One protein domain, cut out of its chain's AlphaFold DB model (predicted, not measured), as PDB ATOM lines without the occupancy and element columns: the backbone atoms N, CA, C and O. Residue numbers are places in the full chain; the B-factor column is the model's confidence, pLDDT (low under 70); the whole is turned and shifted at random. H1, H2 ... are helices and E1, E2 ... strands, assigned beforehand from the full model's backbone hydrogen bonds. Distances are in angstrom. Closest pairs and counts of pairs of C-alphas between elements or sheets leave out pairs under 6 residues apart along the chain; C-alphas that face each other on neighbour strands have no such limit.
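What this domain is: This is residues 34 to 143 of the 145 residues of an uncharacterized protein of Sphingobacteriaceae bacterium (UniProt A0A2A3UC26). Two sheets lie face to face as a sandwich: a strongly curled sheet of E2, E1, E3, E5 and E8 covers a less curled one of E4, E9, E6 and E7, and a short tail with the helix H1 runs on beyond the end of E9. The edge strands E2 and E4 come near each other on one side of the sandwich, and E7 and E8 meet at one point on the other. The printed part has 110 residues, with nine named strands, E1 to E9, followed by one named helix, H1; it is mostly strand, though just 52 residues are in named elements. The first sheet, in the order E2, E1, E3, E5, E8, is mixed; the second, in the order E4, E9, E6, E7, is antiparallel. The whole is compact, with a radius of gyration of the C-alphas of 13.9 A, yet elongated, spanning 47 by 29 by 24 A.

How they stand to each other: E1, residues 34 to 39, and E2, residues 44 to 47, form a hairpin, with N 37 and O 46 2.9 A apart. The pairing of E1 is staggered: residues 36 to 39 pair with E2, and residues 34 to 36 with E3, residues 57 to 60. E1 and E3 are parallel, with N 36 and O 59 at 2.8 A. E3 is also parallel to E5, residues 81 to 87, with N 58 and O 84 at 2.8 A. E5 is antiparallel to E8, residues 118 to 122, with N 85 and O 118 at 2.8 A. In the other sheet, E4, residues 70 to 73, is antiparallel to E9, residues 130 to 136, with N 71 and O 132 at 2.8 A. E9 is antiparallel to E6, residues 97 to 103, with N 133 and O 100 at 2.8 A. E6 and E7, residues 108 to 111, form a hairpin, with N 101 and O 110 at 2.8 A. Between the sheets, the closest C-alphas of E2 and E4 are those of Phe 45 and Met 73, 5.7 A apart. H1, residues 138 to 141, is on neither sheet and is too short for an O i to N i+4 pair; its one O i to N i+3 pair is within range.

Where its parts are: E1 begins at C-alpha 34, (47.250, -11.749, 85.067). E5 is 20.4 A long, E6 19.4 A and E9 20.1 A. E9 ends at C-alpha 136, (47.188, 6.538, 106.672), and H1 at C-alpha 141, (47.551, 9.751, 113.166).

The domain as a whole: The farthest C-alphas, those of Val 79 and Ala 143, are 46.8 A apart. The printed part has no cut, and no link is long. Confidence is under 70 at residues 50 to 54, 66 to 68 and 138 to 143.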
ATOM      1  N   THR A  34      46.370 -12.807  85.540       89.56
ATOM      2  CA  THR A  34      47.250 -11.749  85.067       89.56
ATOM      3  C   THR A  34      47.774 -10.965  86.257       89.56
ATOM      4  O   THR A  34      47.115 -10.900  87.295       89.56
ATOM      5  N   ILE A  35      48.985 -10.429  86.146       91.31
ATOM      6  CA  ILE A  35      49.655  -9.741  87.249       91.31
ATOM      7  C   ILE A  35      49.849  -8.283  86.853       91.31
ATOM      8  O   ILE A  35      50.498  -7.998  85.848       91.31
ATOM      9  N   MET A  36      49.309  -7.378  87.664       92.19
ATOM     10  CA  MET A  36      49.590  -5.952  87.585       92.19
ATOM     11  C   MET A  36      50.651  -5.573  88.619       92.19
ATOM     12  O   MET A  36      50.575  -5.951  89.794       92.19
ATOM     13  N   VAL A  37      51.630  -4.802  88.166       92.69
ATOM     14  CA  VAL A  37      52.673  -4.175  88.981       92.69
ATOM     15  C   VAL A  37      52.584  -2.667  88.797       92.69
ATOM     16  O   VAL A  37      52.304  -2.184  87.705       92.69
ATOM     17  N   TYR A  38      52.814  -1.912  89.862       90.81
ATOM     18  CA  TYR A  38      53.082  -0.488  89.740       90.81
ATOM     19  C   TYR A  38      54.506  -0.270  89.196       90.81
ATOM     20  O   TYR A  38      55.452  -0.889  89.692       90.81
ATOM     21  N   SER A  39      54.634   0.606  88.199       88.12
ATOM     22  CA  SER A  39      55.887   1.061  87.591       88.12
ATOM     23  C   SER A  39      56.147   2.518  87.973       88.12
ATOM     24  O   SER A  39      55.291   3.382  87.773       88.12
ATOM     25  N   GLU A  40      57.331   2.806  88.519       85.56
ATOM     26  CA  GLU A  40      57.748   4.183  88.816       85.56
ATOM     27  C   GLU A  40      58.059   4.984  87.549       85.56
ATOM     28  O   GLU A  40      57.749   6.174  87.514       85.56
ATOM     29  N   ASP A  41      58.597   4.331  86.514       85.69
ATOM     30  CA  ASP A  41      58.990   4.966  85.249       85.69
ATOM     31  C   ASP A  41      57.779   5.483  84.451       85.69
ATOM     32  O   ASP A  41      57.872   6.502  83.767       85.69
ATOM     33  N   GLU A  42      56.635   4.798  84.558       82.06
ATOM     34  CA  GLU A  42      55.382   5.162  83.874       82.06
ATOM     35  C   GLU A  42      54.379   5.908  84.774       82.06
ATOM     36  O   GLU A  42      53.358   6.385  84.286       82.06
ATOM     37  N   ASP A  43      54.644   6.001  86.084       82.25
ATOM     38  CA  ASP A  43      53.690   6.455  87.115       82.25
ATOM     39  C   ASP A  43      52.316   5.751  87.037       82.25
ATOM     40  O   ASP A  43      51.251   6.355  87.189       82.25
ATOM     41  N   ALA A  44      52.333   4.450  86.743       85.62
ATOM     42  CA  ALA A  44      51.136   3.701  86.378       85.62
ATOM     43  C   ALA A  44      51.196   2.238  86.825       85.62
ATOM     44  O   ALA A  44      52.260   1.671  87.075       85.62
ATOM     45  N   PHE A  45      50.027   1.598  86.891       88.56
ATOM     46  CA  PHE A  45      49.943   0.142  86.965       88.56
ATOM     47  C   PHE A  45      50.013  -0.463  85.564       88.56
ATOM     48  O   PHE A  45      49.135  -0.212  84.739       88.56
ATOM     49  N   ILE A  46      51.017  -1.307  85.340       88.31
ATOM     50  CA  ILE A  46      51.260  -2.031  84.092       88.31
ATOM     51  C   ILE A  46      51.058  -3.533  84.288       88.31
ATOM     52  O   ILE A  46      51.133  -4.057  85.403       88.31
ATOM     53  N   TYR A  47      50.827  -4.250  83.193       88.50
ATOM     54  CA  TYR A  47      50.804  -5.709  83.201       88.50
ATOM     55  C   TYR A  47      52.235  -6.251  83.150       88.50
ATOM     56  O   TYR A  47      53.026  -5.859  82.301       88.50
ATOM     57  N   LYS A  48      52.565  -7.190  84.043       86.00
ATOM     58  CA  LYS A  48      53.910  -7.785  84.175       86.00
ATOM     59  C   LYS A  48      54.337  -8.634  82.963       86.00
ATOM     60  O   LYS A  48      55.507  -8.988  82.839       86.00
ATOM     61  N   SER A  49      53.392  -8.986  82.095       77.38
ATOM     62  CA  SER A  49      53.595  -9.769  80.874       77.38
ATOM     63  C   SER A  49      52.523  -9.409  79.846       77.38
ATOM     64  O   SER A  49      51.332  -9.483  80.167       77.38
ATOM     65  N   GLU A  50      52.934  -9.077  78.623       63.72
ATOM     66  CA  GLU A  50      52.035  -8.659  77.535       63.72
ATOM     67  C   GLU A  50      51.044  -9.770  77.135       63.72
ATOM     68  O   GLU A  50      49.854  -9.509  76.974       63.72
ATOM     69  N   ASP A  51      51.492 -11.032  77.110       58.31
ATOM     70  CA  ASP A  51      50.714 -12.212  76.684       58.31
ATOM     71  C   ASP A  51      49.492 -12.566  77.569       58.31
ATOM     72  O   ASP A  51      48.837 -13.591  77.353       58.31
ATOM     73  N   HIS A  52      49.202 -11.802  78.629       56.72
ATOM     74  CA  HIS A  52      48.239 -12.177  79.678       56.72
ATOM     75  C   HIS A  52      47.126 -11.141  79.927       56.72
ATOM     76  O   HIS A  52      46.496 -11.157  80.985       56.72
ATOM     77  N   MET A  53      46.806 -10.271  78.965       62.03
ATOM     78  CA  MET A  53      45.652  -9.352  79.077       62.03
ATOM     79  C   MET A  53      44.273 -10.060  79.093       62.03
ATOM     80  O   MET A  53      43.279  -9.480  79.529       62.03
ATOM     81  N   SER A  54      44.209 -11.345  78.724       65.00
ATOM     82  CA  SER A  54      43.000 -12.197  78.767       65.00
ATOM     83  C   SER A  54      42.620 -12.756  80.155       65.00
ATOM     84  O   SER A  54      41.758 -13.636  80.259       65.00
ATOM     85  N   GLY A  55      43.270 -12.310  81.234       74.25
ATOM     86  CA  GLY A  55      43.060 -12.849  82.582       74.25
ATOM     87  C   GLY A  55      41.694 -12.510  83.200       74.25
ATOM     88  O   GLY A  55      41.307 -11.347  83.257       74.25
ATOM     89  N   GLN A  56      40.991 -13.515  83.738       86.75
ATOM     90  CA  GLN A  56      39.780 -13.324  84.560       86.75
ATOM     91  C   GLN A  56      40.094 -12.936  86.014       86.75
ATOM     92  O   GLN A  56      39.258 -12.342  86.699       86.75
ATOM     93  N   GLU A  57      41.295 -13.269  86.490       90.62
ATOM     94  CA  GLU A  57      41.792 -12.913  87.818       90.62
ATOM     95  C   GLU A  57      43.000 -11.982  87.677       90.62
ATOM     96  O   GLU A  57      44.021 -12.358  87.100       90.62
ATOM     97  N   ILE A  58      42.878 -10.764  88.198       91.56
ATOM     98  CA  ILE A  58      43.901  -9.719  88.172       91.56
ATOM     99  C   ILE A  58      44.543  -9.644  89.557       91.56
ATOM    100  O   ILE A  58      43.903  -9.255  90.537       91.56
ATOM    101  N   LEU A  59      45.815 -10.028  89.639       93.81
ATOM    102  CA  LEU A  59      46.604 -10.023  90.866       93.81
ATOM    103  C   LEU A  59      47.452  -8.759  90.954       93.81
ATOM    104  O   LEU A  59      48.212  -8.458  90.039       93.81
ATOM    105  N   ILE A  60      47.374  -8.054  92.078       94.31
ATOM    106  CA  ILE A  60      48.169  -6.845  92.324       94.31
ATOM    107  C   ILE A  60      49.398  -7.237  93.139       94.31
ATOM    108  O   ILE A  60      49.264  -7.681  94.283       94.31
ATOM    109  N   GLU A  61      50.582  -7.139  92.529       94.44
ATOM    110  CA  GLU A  61      51.846  -7.633  93.098       94.44
ATOM    111  C   GLU A  61      52.672  -6.548  93.797       94.44
ATOM    112  O   GLU A  61      53.293  -6.831  94.823       94.44
ATOM    113  N   THR A  62      52.645  -5.315  93.294       93.12
ATOM    114  CA  THR A  62      53.350  -4.164  93.880       93.12
ATOM    115  C   THR A  62      52.416  -2.963  94.030       93.12
ATOM    116  O   THR A  62      51.297  -2.956  93.517       93.12
ATOM    117  N   LEU A  63      52.863  -1.959  94.781       91.25
ATOM    118  CA  LEU A  63      52.136  -0.727  95.083       91.25
ATOM    119  C   LEU A  63      53.048   0.480  94.829       91.25
ATOM    120  O   LEU A  63      54.268   0.326  94.924       91.25
ATOM    121  N   PRO A  64      52.488   1.674  94.570       88.31
ATOM    122  CA  PRO A  64      53.268   2.902  94.530       88.31
ATOM    123  C   PRO A  64      53.949   3.188  95.870       88.31
ATOM    124  O   PRO A  64      53.414   2.903  96.946       88.31
ATOM    125  N   VAL A  65      55.131   3.802  95.798       78.81
ATOM    126  CA  VAL A  65      55.862   4.265  96.981       78.81
ATOM    127  C   VAL A  65      55.066   5.350  97.713       78.81
ATOM    128  O   VAL A  65      54.332   6.151  97.127       78.81
ATOM    129  N   TYR A  66      55.205   5.340  99.039       66.62
ATOM    130  CA  TYR A  66      54.447   6.159  99.976       66.62
ATOM    131  C   TYR A  66      54.458   7.650  99.609       66.62
ATOM    132  O   TYR A  66      55.506   8.292  99.581       66.62
ATOM    133  N   GLY A  67      53.268   8.208  99.373       63.88
ATOM    134  CA  GLY A  67      53.072   9.622  99.035       63.88
ATOM    135  C   GLY A  67      52.031   9.849  97.938       63.88
ATOM    136  O   GLY A  67      51.360  10.879  97.942       63.88
ATOM    137  N   LYS A  68      51.824   8.872  97.045       64.31
ATOM    138  CA  LYS A  68      50.772   8.939  96.020       64.31
ATOM    139  C   LYS A  68      49.429   8.529  96.623       64.31
ATOM    140  O   LYS A  68      49.170   7.355  96.858       64.31
ATOM    141  N   ALA A  69      48.584   9.519  96.908       74.75
ATOM    142  CA  ALA A  69      47.282   9.307  97.548       74.75
ATOM    143  C   ALA A  69      46.254   8.608  96.637       74.75
ATOM    144  O   ALA A  69      45.306   8.003  97.136       74.75
ATOM    145  N   SER A  70      46.423   8.720  95.317       88.00
ATOM    146  CA  SER A  70      45.491   8.251  94.292       88.00
ATOM    147  C   SER A  70      46.257   7.954  93.001       88.00
ATOM    148  O   SER A  70      46.989   8.824  92.528       88.00
ATOM    149  N   VAL A  71      46.112   6.746  92.451       90.19
ATOM    150  CA  VAL A  71      46.758   6.293  91.209       90.19
ATOM    151  C   VAL A  71      45.713   5.604  90.318       90.19
ATOM    152  O   VAL A  71      45.102   4.621  90.753       90.19
ATOM    153  N   PRO A  72      45.472   6.082  89.081       89.69
ATOM    154  CA  PRO A  72      44.597   5.402  88.131       89.69
ATOM    155  C   PRO A  72      45.096   3.995  87.784       89.69
ATOM    156  O   PRO A  72      46.286   3.764  87.584       89.69
ATOM    157  N   MET A  73      44.167   3.051  87.668       89.62
ATOM    158  CA  MET A  73      44.434   1.686  87.226       89.62
ATOM    159  C   MET A  73      43.749   1.450  85.882       89.62
ATOM    160  O   MET A  73      42.517   1.398  85.791       89.62
ATOM    161  N   ILE A  74      44.548   1.293  84.826       86.88
ATOM    162  CA  ILE A  74      44.035   0.992  83.490       86.88
ATOM    163  C   ILE A  74      43.963  -0.526  83.331       86.88
ATOM    164  O   ILE A  74      44.967  -1.206  83.143       86.88
ATOM    165  N   VAL A  75      42.746  -1.060  83.414       85.06
ATOM    166  CA  VAL A  75      42.473  -2.458  83.072       85.06
ATOM    167  C   VAL A  75      42.152  -2.530  81.581       85.06
ATOM    168  O   VAL A  75      41.247  -1.837  81.102       85.06
ATOM    169  N   HIS A  76      42.861  -3.396  80.860       79.69
ATOM    170  CA  HIS A  76      42.635  -3.701  79.446       79.69
ATOM    171  C   HIS A  76      41.999  -5.093  79.314       79.69
ATOM    172  O   HIS A  76      42.701  -6.073  79.088       79.69
ATOM    173  N   PRO A  77      40.672  -5.216  79.500       72.00
ATOM    174  CA  PRO A  77      40.002  -6.497  79.392       72.00
ATOM    175  C   PRO A  77      39.829  -6.862  77.915       72.00
ATOM    176  O   PRO A  77      39.044  -6.233  77.205       72.00
ATOM    177  N   GLU A  78      40.522  -7.902  77.453       74.44
ATOM    178  CA  GLU A  78      40.297  -8.465  76.109       74.44
ATOM    179  C   GLU A  78      38.924  -9.148  75.981       74.44
ATOM    180  O   GLU A  78      38.409  -9.339  74.880       74.44
ATOM    181  N   VAL A  79      38.320  -9.516  77.115       71.56
ATOM    182  CA  VAL A  79      37.046 -10.236  77.198       71.56
ATOM    183  C   VAL A  79      36.013  -9.465  78.020       71.56
ATOM    184  O   VAL A  79      36.313  -8.899  79.070       71.56
ATOM    185  N   ASN A  80      34.764  -9.484  77.553       84.31
ATOM    186  CA  ASN A  80      33.613  -9.058  78.351       84.31
ATOM    187  C   ASN A  80      33.208 -10.161  79.345       84.31
ATOM    188  O   ASN A  80      33.420 -11.348  79.090       84.31
ATOM    189  N   GLY A  81      32.552  -9.766  80.435       87.06
ATOM    190  CA  GLY A  81      32.063 -10.641  81.502       87.06
ATOM    191  C   GLY A  81      32.606 -10.240  82.873       87.06
ATOM    192  O   GLY A  81      33.106  -9.128  83.058       87.06
ATOM    193  N   THR A  82      32.508 -11.147  83.842       90.25
ATOM    194  CA  THR A  82      32.961 -10.897  85.214       90.25
ATOM    195  C   THR A  82      34.465 -11.128  85.346       90.25
ATOM    196  O   THR A  82      34.960 -12.213  85.043       90.25
ATOM    197  N   LEU A  83      35.177 -10.116  85.839       91.19
ATOM    198  CA  LEU A  83      36.586 -10.181  86.225       91.19
ATOM    199  C   LEU A  83      36.718 -10.021  87.741       91.19
ATOM    200  O   LEU A  83      35.773  -9.617  88.422       91.19
ATOM    201  N   THR A  84      37.898 -10.326  88.275       93.44
ATOM    202  CA  THR A  84      38.190 -10.197  89.707       93.44
ATOM    203  C   THR A  84      39.516  -9.495  89.963       93.44
ATOM    204  O   THR A  84      40.505  -9.797  89.303       93.44
ATOM    205  N   PHE A  85      39.556  -8.597  90.948       94.69
ATOM    206  CA  PHE A  85      40.799  -8.165  91.588       94.69
ATOM    207  C   PHE A  85      41.097  -9.037  92.807       94.69
ATOM    208  O   PHE A  85      40.183  -9.396  93.556       94.69
ATOM    209  N   LYS A  86      42.383  -9.317  93.030       95.06
ATOM    210  CA  LYS A  86      42.915  -9.885  94.274       95.06
ATOM    211  C   LYS A  86      44.281  -9.300  94.616       95.06
ATOM    212  O   LYS A  86      45.075  -8.951  93.740       95.06
ATOM    213  N   LYS A  87      44.617  -9.319  95.902       94.75
ATOM    214  CA  LYS A  87      45.991  -9.124  96.376       94.75
ATOM    215  C   LYS A  87      46.874 -10.317  95.978       94.75
ATOM    216  O   LYS A  87      46.532 -11.461  96.277       94.75
ATOM    217  N   HIS A  88      48.040 -10.084  95.372       95.62
ATOM    218  CA  HIS A  88      49.016 -11.156  95.139       95.62
ATOM    219  C   HIS A  88      49.561 -11.701  96.483       95.62
ATOM    220  O   HIS A  88      49.670 -10.941  97.458       95.62
ATOM    221  N   PRO A  89      49.945 -12.991  96.588       93.00
ATOM    222  CA  PRO A  89      50.492 -13.547  97.829       93.00
ATOM    223  C   PRO A  89      51.780 -12.869  98.317       93.00
ATOM    224  O   PRO A  89      51.963 -12.746  99.524       93.00
ATOM    225  N   SER A  90      52.641 -12.388  97.410       94.00
ATOM    226  CA  SER A  90      53.869 -11.662  97.780       94.00
ATOM    227  C   SER A  90      53.632 -10.217  98.227       94.00
ATOM    228  O   SER A  90      54.539  -9.612  98.794       94.00
ATOM    229  N   LEU A  91      52.448  -9.646  97.970       93.06
ATOM    230  CA  LEU A  91      52.171  -8.261  98.324       93.06
ATOM    231  C   LEU A  91      51.869  -8.148  99.823       93.06
ATOM    232  O   LEU A  91      50.826  -8.603 100.304       93.06
ATOM    233  N   ILE A  92      52.783  -7.517 100.556       90.12
ATOM    234  CA  ILE A  92      52.635  -7.181 101.972       90.12
ATOM    235  C   ILE A  92      52.090  -5.752 102.065       90.12
ATOM    236  O   ILE A  92      52.763  -4.804 101.668       90.12
ATOM    237  N   VAL A  93      50.878  -5.595 102.601       87.88
ATOM    238  CA  VAL A  93      50.279  -4.281 102.883       87.88
ATOM    239  C   VAL A  93      50.667  -3.867 104.310       87.88
ATOM    240  O   VAL A  93      50.322  -4.596 105.244       87.88
ATOM    241  N   PRO A  94      51.371  -2.736 104.524       85.19
ATOM    242  CA  PRO A  94      51.773  -2.310 105.863       85.19
ATOM    243  C   PRO A  94      50.569  -1.982 106.752       85.19
ATOM    244  O   PRO A  94      49.554  -1.469 106.283       85.19
ATOM    245  N   GLU A  95      50.677  -2.232 108.060       85.56
ATOM    246  CA  GLU A  95      49.514  -2.144 108.954       85.56
ATOM    247  C   GLU A  95      48.901  -0.744 109.069       85.56
ATOM    248  O   GLU A  95      47.689  -0.634 109.246       85.56
ATOM    249  N   TYR A  96      49.738   0.286 108.932       85.62
ATOM    250  CA  TYR A  96      49.423   1.703 109.098       85.62
ATOM    251  C   TYR A  96      48.846   2.371 107.837       85.62
ATOM    252  O   TYR A  96      48.597   3.579 107.858       85.62
ATOM    253  N   TYR A  97      48.603   1.604 106.768       86.19
ATOM    254  CA  TYR A  97      47.866   2.056 105.590       86.19
ATOM    255  C   TYR A  97      46.544   1.311 105.404       86.19
ATOM    256  O   TYR A  97      46.429   0.103 105.620       86.19
ATOM    257  N   THR A  98      45.563   2.056 104.909       89.69
ATOM    258  CA  THR A  98      44.384   1.539 104.219       89.69
ATOM    259  C   THR A  98      44.621   1.713 102.721       89.69
ATOM    260  O   THR A  98      44.985   2.808 102.278       89.69
ATOM    261  N   ILE A  99      44.450   0.630 101.960       92.31
ATOM    262  CA  ILE A  99      44.690   0.591 100.514       92.31
ATOM    263  C   ILE A  99      43.437   0.054  99.846       92.31
ATOM    264  O   ILE A  99      43.075  -1.104 100.039       92.31
ATOM    265  N   THR A 100      42.780   0.910  99.078       94.81
ATOM    266  CA  THR A 100      41.475   0.621  98.487       94.81
ATOM    267  C   THR A 100      41.493   0.816  96.984       94.81
ATOM    268  O   THR A 100      42.222   1.665  96.480       94.81
ATOM    269  N   ILE A 101      40.663   0.067  96.265       95.75
ATOM    270  CA  ILE A 101      40.425   0.262  94.833       95.75
ATOM    271  C   ILE A 101      38.975   0.682  94.655       95.75
ATOM    272  O   ILE A 101      38.065  -0.065  95.004       95.75
ATOM    273  N   GLU A 102      38.770   1.883  94.132       96.50
ATOM    274  CA  GLU A 102      37.451   2.414  93.807       96.50
ATOM    275  C   GLU A 102      37.105   2.095  92.348       96.50
ATOM    276  O   GLU A 102      37.858   2.442  91.436       96.50
ATOM    277  N   ASP A 103      35.952   1.469  92.118       95.75
ATOM    278  CA  ASP A 103      35.316   1.385  90.805       95.75
ATOM    279  C   ASP A 103      34.448   2.630  90.572       95.75
ATOM    280  O   ASP A 103      33.275   2.665  90.948       95.75
ATOM    281  N   LYS A 104      34.993   3.638  89.882       95.06
ATOM    282  CA  LYS A 104      34.308   4.907  89.573       95.06
ATOM    283  C   LYS A 104      33.024   4.740  88.749       95.06
ATOM    284  O   LYS A 104      32.254   5.691  88.638       95.06
ATOM    285  N   LEU A 105      32.778   3.572  88.143       94.00
ATOM    286  CA  LEU A 105      31.523   3.294  87.434       94.00
ATOM    287  C   LEU A 105      30.381   2.906  88.388       94.00
ATOM    288  O   LEU A 105      29.219   3.149  88.067       94.00
ATOM    289  N   THR A 106      30.695   2.279  89.523       94.94
ATOM    290  CA  THR A 106      29.700   1.733  90.465       94.94
ATOM    291  C   THR A 106      29.742   2.383  91.849       94.94
ATOM    292  O   THR A 106      28.790   2.229  92.611       94.94
ATOM    293  N   GLY A 107      30.816   3.106  92.179       95.50
ATOM    294  CA  GLY A 107      31.100   3.615  93.522       95.50
ATOM    295  C   GLY A 107      31.502   2.521  94.518       95.50
ATOM    296  O   GLY A 107      31.587   2.791  95.714       95.50
ATOM    297  N   ALA A 108      31.711   1.284  94.055       95.50
ATOM    298  CA  ALA A 108      32.135   0.187  94.910       95.50
ATOM    299  C   ALA A 108      33.623   0.321  95.264       95.50
ATOM    300  O   ALA A 108      34.437   0.720  94.430       95.50
ATOM    301  N   VAL A 109      33.965  -0.026  96.503       96.12
ATOM    302  CA  VAL A 109      35.317   0.093  97.055       96.12
ATOM    303  C   VAL A 109      35.761  -1.280  97.542       96.12
ATOM    304  O   VAL A 109      35.033  -1.910  98.299       96.12
ATOM    305  N   TYR A 110      36.941  -1.713  97.102       95.88
ATOM    306  CA  TYR A 110      37.609  -2.951  97.509       95.88
ATOM    307  C   TYR A 110      38.781  -2.629  98.438       95.88
ATOM    308  O   TYR A 110      39.733  -1.988  97.995       95.88
ATOM    309  N   ASP A 111      38.748  -3.057  99.700       94.50
ATOM    310  CA  ASP A 111      39.898  -2.974 100.611       94.50
ATOM    311  C   ASP A 111      40.851  -4.157 100.391       94.50
ATOM    312  O   ASP A 111      40.601  -5.289 100.810       94.50
ATOM    313  N   LEU A 112      42.006  -3.861  99.793       93.12
ATOM    314  CA  LEU A 112      43.035  -4.834  99.426       93.12
ATOM    315  C   LEU A 112      43.620  -5.586 100.639       93.12
ATOM    316  O   LEU A 112      44.276  -6.615 100.465       93.12
ATOM    317  N   LYS A 113      43.430  -5.072 101.864       91.25
ATOM    318  CA  LYS A 113      43.917  -5.676 103.112       91.25
ATOM    319  C   LYS A 113      42.896  -6.612 103.761       91.25
ATOM    320  O   LYS A 113      43.311  -7.613 104.345       91.25
ATOM    321  N   SER A 114      41.604  -6.278 103.717       91.06
ATOM    322  CA  SER A 114      40.553  -7.011 104.445       91.06
ATOM    323  C   SER A 114      39.684  -7.916 103.567       91.06
ATOM    324  O   SER A 114      39.118  -8.881 104.080       91.06
ATOM    325  N   GLU A 115      39.626  -7.677 102.257       92.56
ATOM    326  CA  GLU A 115      38.829  -8.461 101.315       92.56
ATOM    327  C   GLU A 115      39.705  -9.384 100.446       92.56
ATOM    328  O   GLU A 115      40.673  -8.966  99.803       92.56
ATOM    329  N   GLU A 116      39.343 -10.670 100.363       92.56
ATOM    330  CA  GLU A 116      40.098 -11.649  99.563       92.56
ATOM    331  C   GLU A 116      39.971 -11.392  98.053       92.56
ATOM    332  O   GLU A 116      40.917 -11.625  97.302       92.56
ATOM    333  N   THR A 117      38.791 -10.971  97.588       94.69
ATOM    334  CA  THR A 117      38.447 -10.842  96.163       94.69
ATOM    335  C   THR A 117      37.392  -9.766  95.956       94.69
ATOM    336  O   THR A 117      36.397  -9.755  96.674       94.69
ATOM    337  N   PHE A 118      37.535  -8.969  94.899       96.06
ATOM    338  CA  PHE A 118      36.480  -8.082  94.411       96.06
ATOM    339  C   PHE A 118      36.109  -8.424  92.972       96.06
ATOM    340  O   PHE A 118      36.960  -8.387  92.085       96.06
ATOM    341  N   ALA A 119      34.841  -8.768  92.740       94.56
ATOM    342  CA  ALA A 119      34.320  -9.117  91.422       94.56
ATOM    343  C   ALA A 119      33.628  -7.920  90.762       94.56
ATOM    344  O   ALA A 119      32.802  -7.252  91.384       94.56
ATOM    345  N   PHE A 120      33.914  -7.682  89.482       92.88
ATOM    346  CA  PHE A 120      33.320  -6.594  88.711       92.88
ATOM    347  C   PHE A 120      32.965  -7.025  87.289       92.88
ATOM    348  O   PHE A 120      33.676  -7.790  86.641       92.88
ATOM    349  N   GLU A 121      31.858  -6.493  86.777       92.12
ATOM    350  CA  GLU A 121      31.375  -6.810  85.433       92.12
ATOM    351  C   GLU A 121      31.966  -5.855  84.385       92.12
ATOM    352  O   GLU A 121      31.943  -4.629  84.552       92.12
ATOM    353  N   VAL A 122      32.451  -6.404  83.270       89.44
ATOM    354  CA  VAL A 122      32.908  -5.674  82.081       89.44
ATOM    355  C   VAL A 122      31.933  -5.913  80.930       89.44
ATOM    356  O   VAL A 122      31.903  -6.979  80.326       89.44
ATOM    357  N   LYS A 123      31.145  -4.884  80.601       89.44
ATOM    358  CA  LYS A 123      30.255  -4.872  79.418       89.44
ATOM    359  C   LYS A 123      30.839  -4.096  78.233       89.44
ATOM    360  O   LYS A 123      30.365  -4.228  77.110       89.44
ATOM    361  N   LYS A 124      31.802  -3.219  78.523       87.25
ATOM    362  CA  LYS A 124      32.590  -2.406  77.594       87.25
ATOM    363  C   LYS A 124      33.844  -1.924  78.322       87.25
ATOM    364  O   LYS A 124      33.810  -1.776  79.547       87.25
ATOM    365  N   HIS A 125      34.907  -1.622  77.584       85.25
ATOM    366  CA  HIS A 125      36.061  -0.922  78.144       85.25
ATOM    367  C   HIS A 125      35.667   0.501  78.585       85.25
ATOM    368  O   HIS A 125      34.879   1.180  77.920       85.25
ATOM    369  N   VAL A 126      36.202   0.931  79.728       87.88
ATOM    370  CA  VAL A 126      36.039   2.276  80.294       87.88
ATOM    371  C   VAL A 126      37.423   2.712  80.791       87.88
ATOM    372  O   VAL A 126      37.907   2.116  81.758       87.88
ATOM    373  N   PRO A 127      38.073   3.699  80.145       85.31
ATOM    374  CA  PRO A 127      39.357   4.229  80.598       85.31
ATOM    375  C   PRO A 127      39.264   4.776  82.024       85.31
ATOM    376  O   PRO A 127      38.230   5.326  82.405       85.31
ATOM    377  N   GLU A 128      40.332   4.616  82.811       87.69
ATOM    378  CA  GLU A 128      40.439   5.128  84.192       87.69
ATOM    379  C   GLU A 128      39.238   4.786  85.100       87.69
ATOM    380  O   GLU A 128      38.870   5.560  85.994       87.69
ATOM    381  N   ARG A 129      38.595   3.634  84.860       92.31
ATOM    382  CA  ARG A 129      37.470   3.144  85.669       92.31
ATOM    383  C   ARG A 129      37.875   2.900  87.119       92.31
ATOM    384  O   ARG A 129      37.085   3.170  88.016       92.31
ATOM    385  N   PHE A 130      39.079   2.383  87.329       94.50
ATOM    386  CA  PHE A 130      39.569   1.995  88.642       94.50
ATOM    387  C   PHE A 130      40.624   2.978  89.132       94.50
ATOM    388  O   PHE A 130      41.442   3.463  88.349       94.50
ATOM    389  N   VAL A 131      40.608   3.273  90.427       94.00
ATOM    390  CA  VAL A 131      41.610   4.117  91.087       94.00
ATOM    391  C   VAL A 131      42.038   3.446  92.380       94.00
ATOM    392  O   VAL A 131      41.201   3.173  93.239       94.00
ATOM    393  N   LEU A 132      43.340   3.211  92.528       93.81
ATOM    394  CA  LEU A 132      43.930   2.779  93.785       93.81
ATOM    395  C   LEU A 132      44.187   4.002  94.668       93.81
ATOM    396  O   LEU A 132      44.839   4.956  94.249       93.81
ATOM    397  N   GLN A 133      43.685   3.965  95.894       92.94
ATOM    398  CA  GLN A 133      43.844   5.004  96.903       92.94
ATOM    399  C   GLN A 133      44.670   4.464  98.069       92.94
ATOM    400  O   GLN A 133      44.487   3.324  98.501       92.94
ATOM    401  N   MET A 134      45.563   5.296  98.603       90.31
ATOM    402  CA  MET A 134      46.387   4.967  99.769       90.31
ATOM    403  C   MET A 134      46.257   6.061 100.822       90.31
ATOM    404  O   MET A 134      46.508   7.234 100.556       90.31
ATOM    405  N   SER A 135      45.876   5.676 102.041       87.94
ATOM    406  CA  SER A 135      45.679   6.611 103.153       87.94
ATOM    407  C   SER A 135      46.212   6.052 104.470       87.94
ATOM    408  O   SER A 135      46.175   4.845 104.707       87.94
ATOM    409  N   LEU A 136      46.733   6.928 105.335       85.38
ATOM    410  CA  LEU A 136      47.188   6.538 106.672       85.38
ATOM    411  C   LEU A 136      45.996   6.126 107.541       85.38
ATOM    412  O   LEU A 136      45.018   6.868 107.678       85.38
ATOM    413  N   THR A 137      46.096   4.964 108.180       80.75
ATOM    414  CA  THR A 137      45.062   4.459 109.082       80.75
ATOM    415  C   THR A 137      44.931   5.381 110.296       80.75
ATOM    416  O   THR A 137      45.904   5.641 111.009       80.75
ATOM    417  N   LYS A 138      43.708   5.870 110.554       67.88
ATOM    418  CA  LYS A 138      43.420   6.935 111.540       67.88
ATOM    419  C   LYS A 138      43.999   6.687 112.936       67.88
ATOM    420  O   LYS A 138      44.386   7.643 113.597       67.88
ATOM    421  N   THR A 139      44.104   5.430 113.365       59.94
ATOM    422  CA  THR A 139      44.682   5.033 114.657       59.94
ATOM    423  C   THR A 139      46.103   5.577 114.853       59.94
ATOM    424  O   THR A 139      46.409   6.089 115.928       59.94
ATOM    425  N   HIS A 140      46.939   5.560 113.805       51.84
ATOM    426  CA  HIS A 140      48.331   6.024 113.867       51.84
ATOM    427  C   HIS A 140      48.487   7.548 113.786       51.84
ATOM    428  O   HIS A 140      49.437   8.080 114.356       51.84
ATOM    429  N   LEU A 141      47.536   8.276 113.185       54.69
ATOM    430  CA  LEU A 141      47.551   9.751 113.166       54.69
ATOM    431  C   LEU A 141      47.485  10.360 114.580       54.69
ATOM    432  O   LEU A 141      47.933  11.483 114.793       54.69
ATOM    433  N   THR A 142      46.942   9.616 115.546       51.91
ATOM    434  CA  THR A 142      46.861  10.014 116.961       51.91
ATOM    435  C   THR A 142      48.163   9.790 117.733       51.91
ATOM    436  O   THR A 142      48.353  10.416 118.767       51.91
ATOM    437  N   ALA A 143      49.047   8.908 117.253       51.06
ATOM    438  CA  ALA A 143      50.303   8.536 117.914       51.06
ATOM    439  C   ALA A 143      51.525   9.327 117.401       51.06
ATOM    440  O   ALA A 143      52.642   9.101 117.856       51.06
TER     441      ALA A 143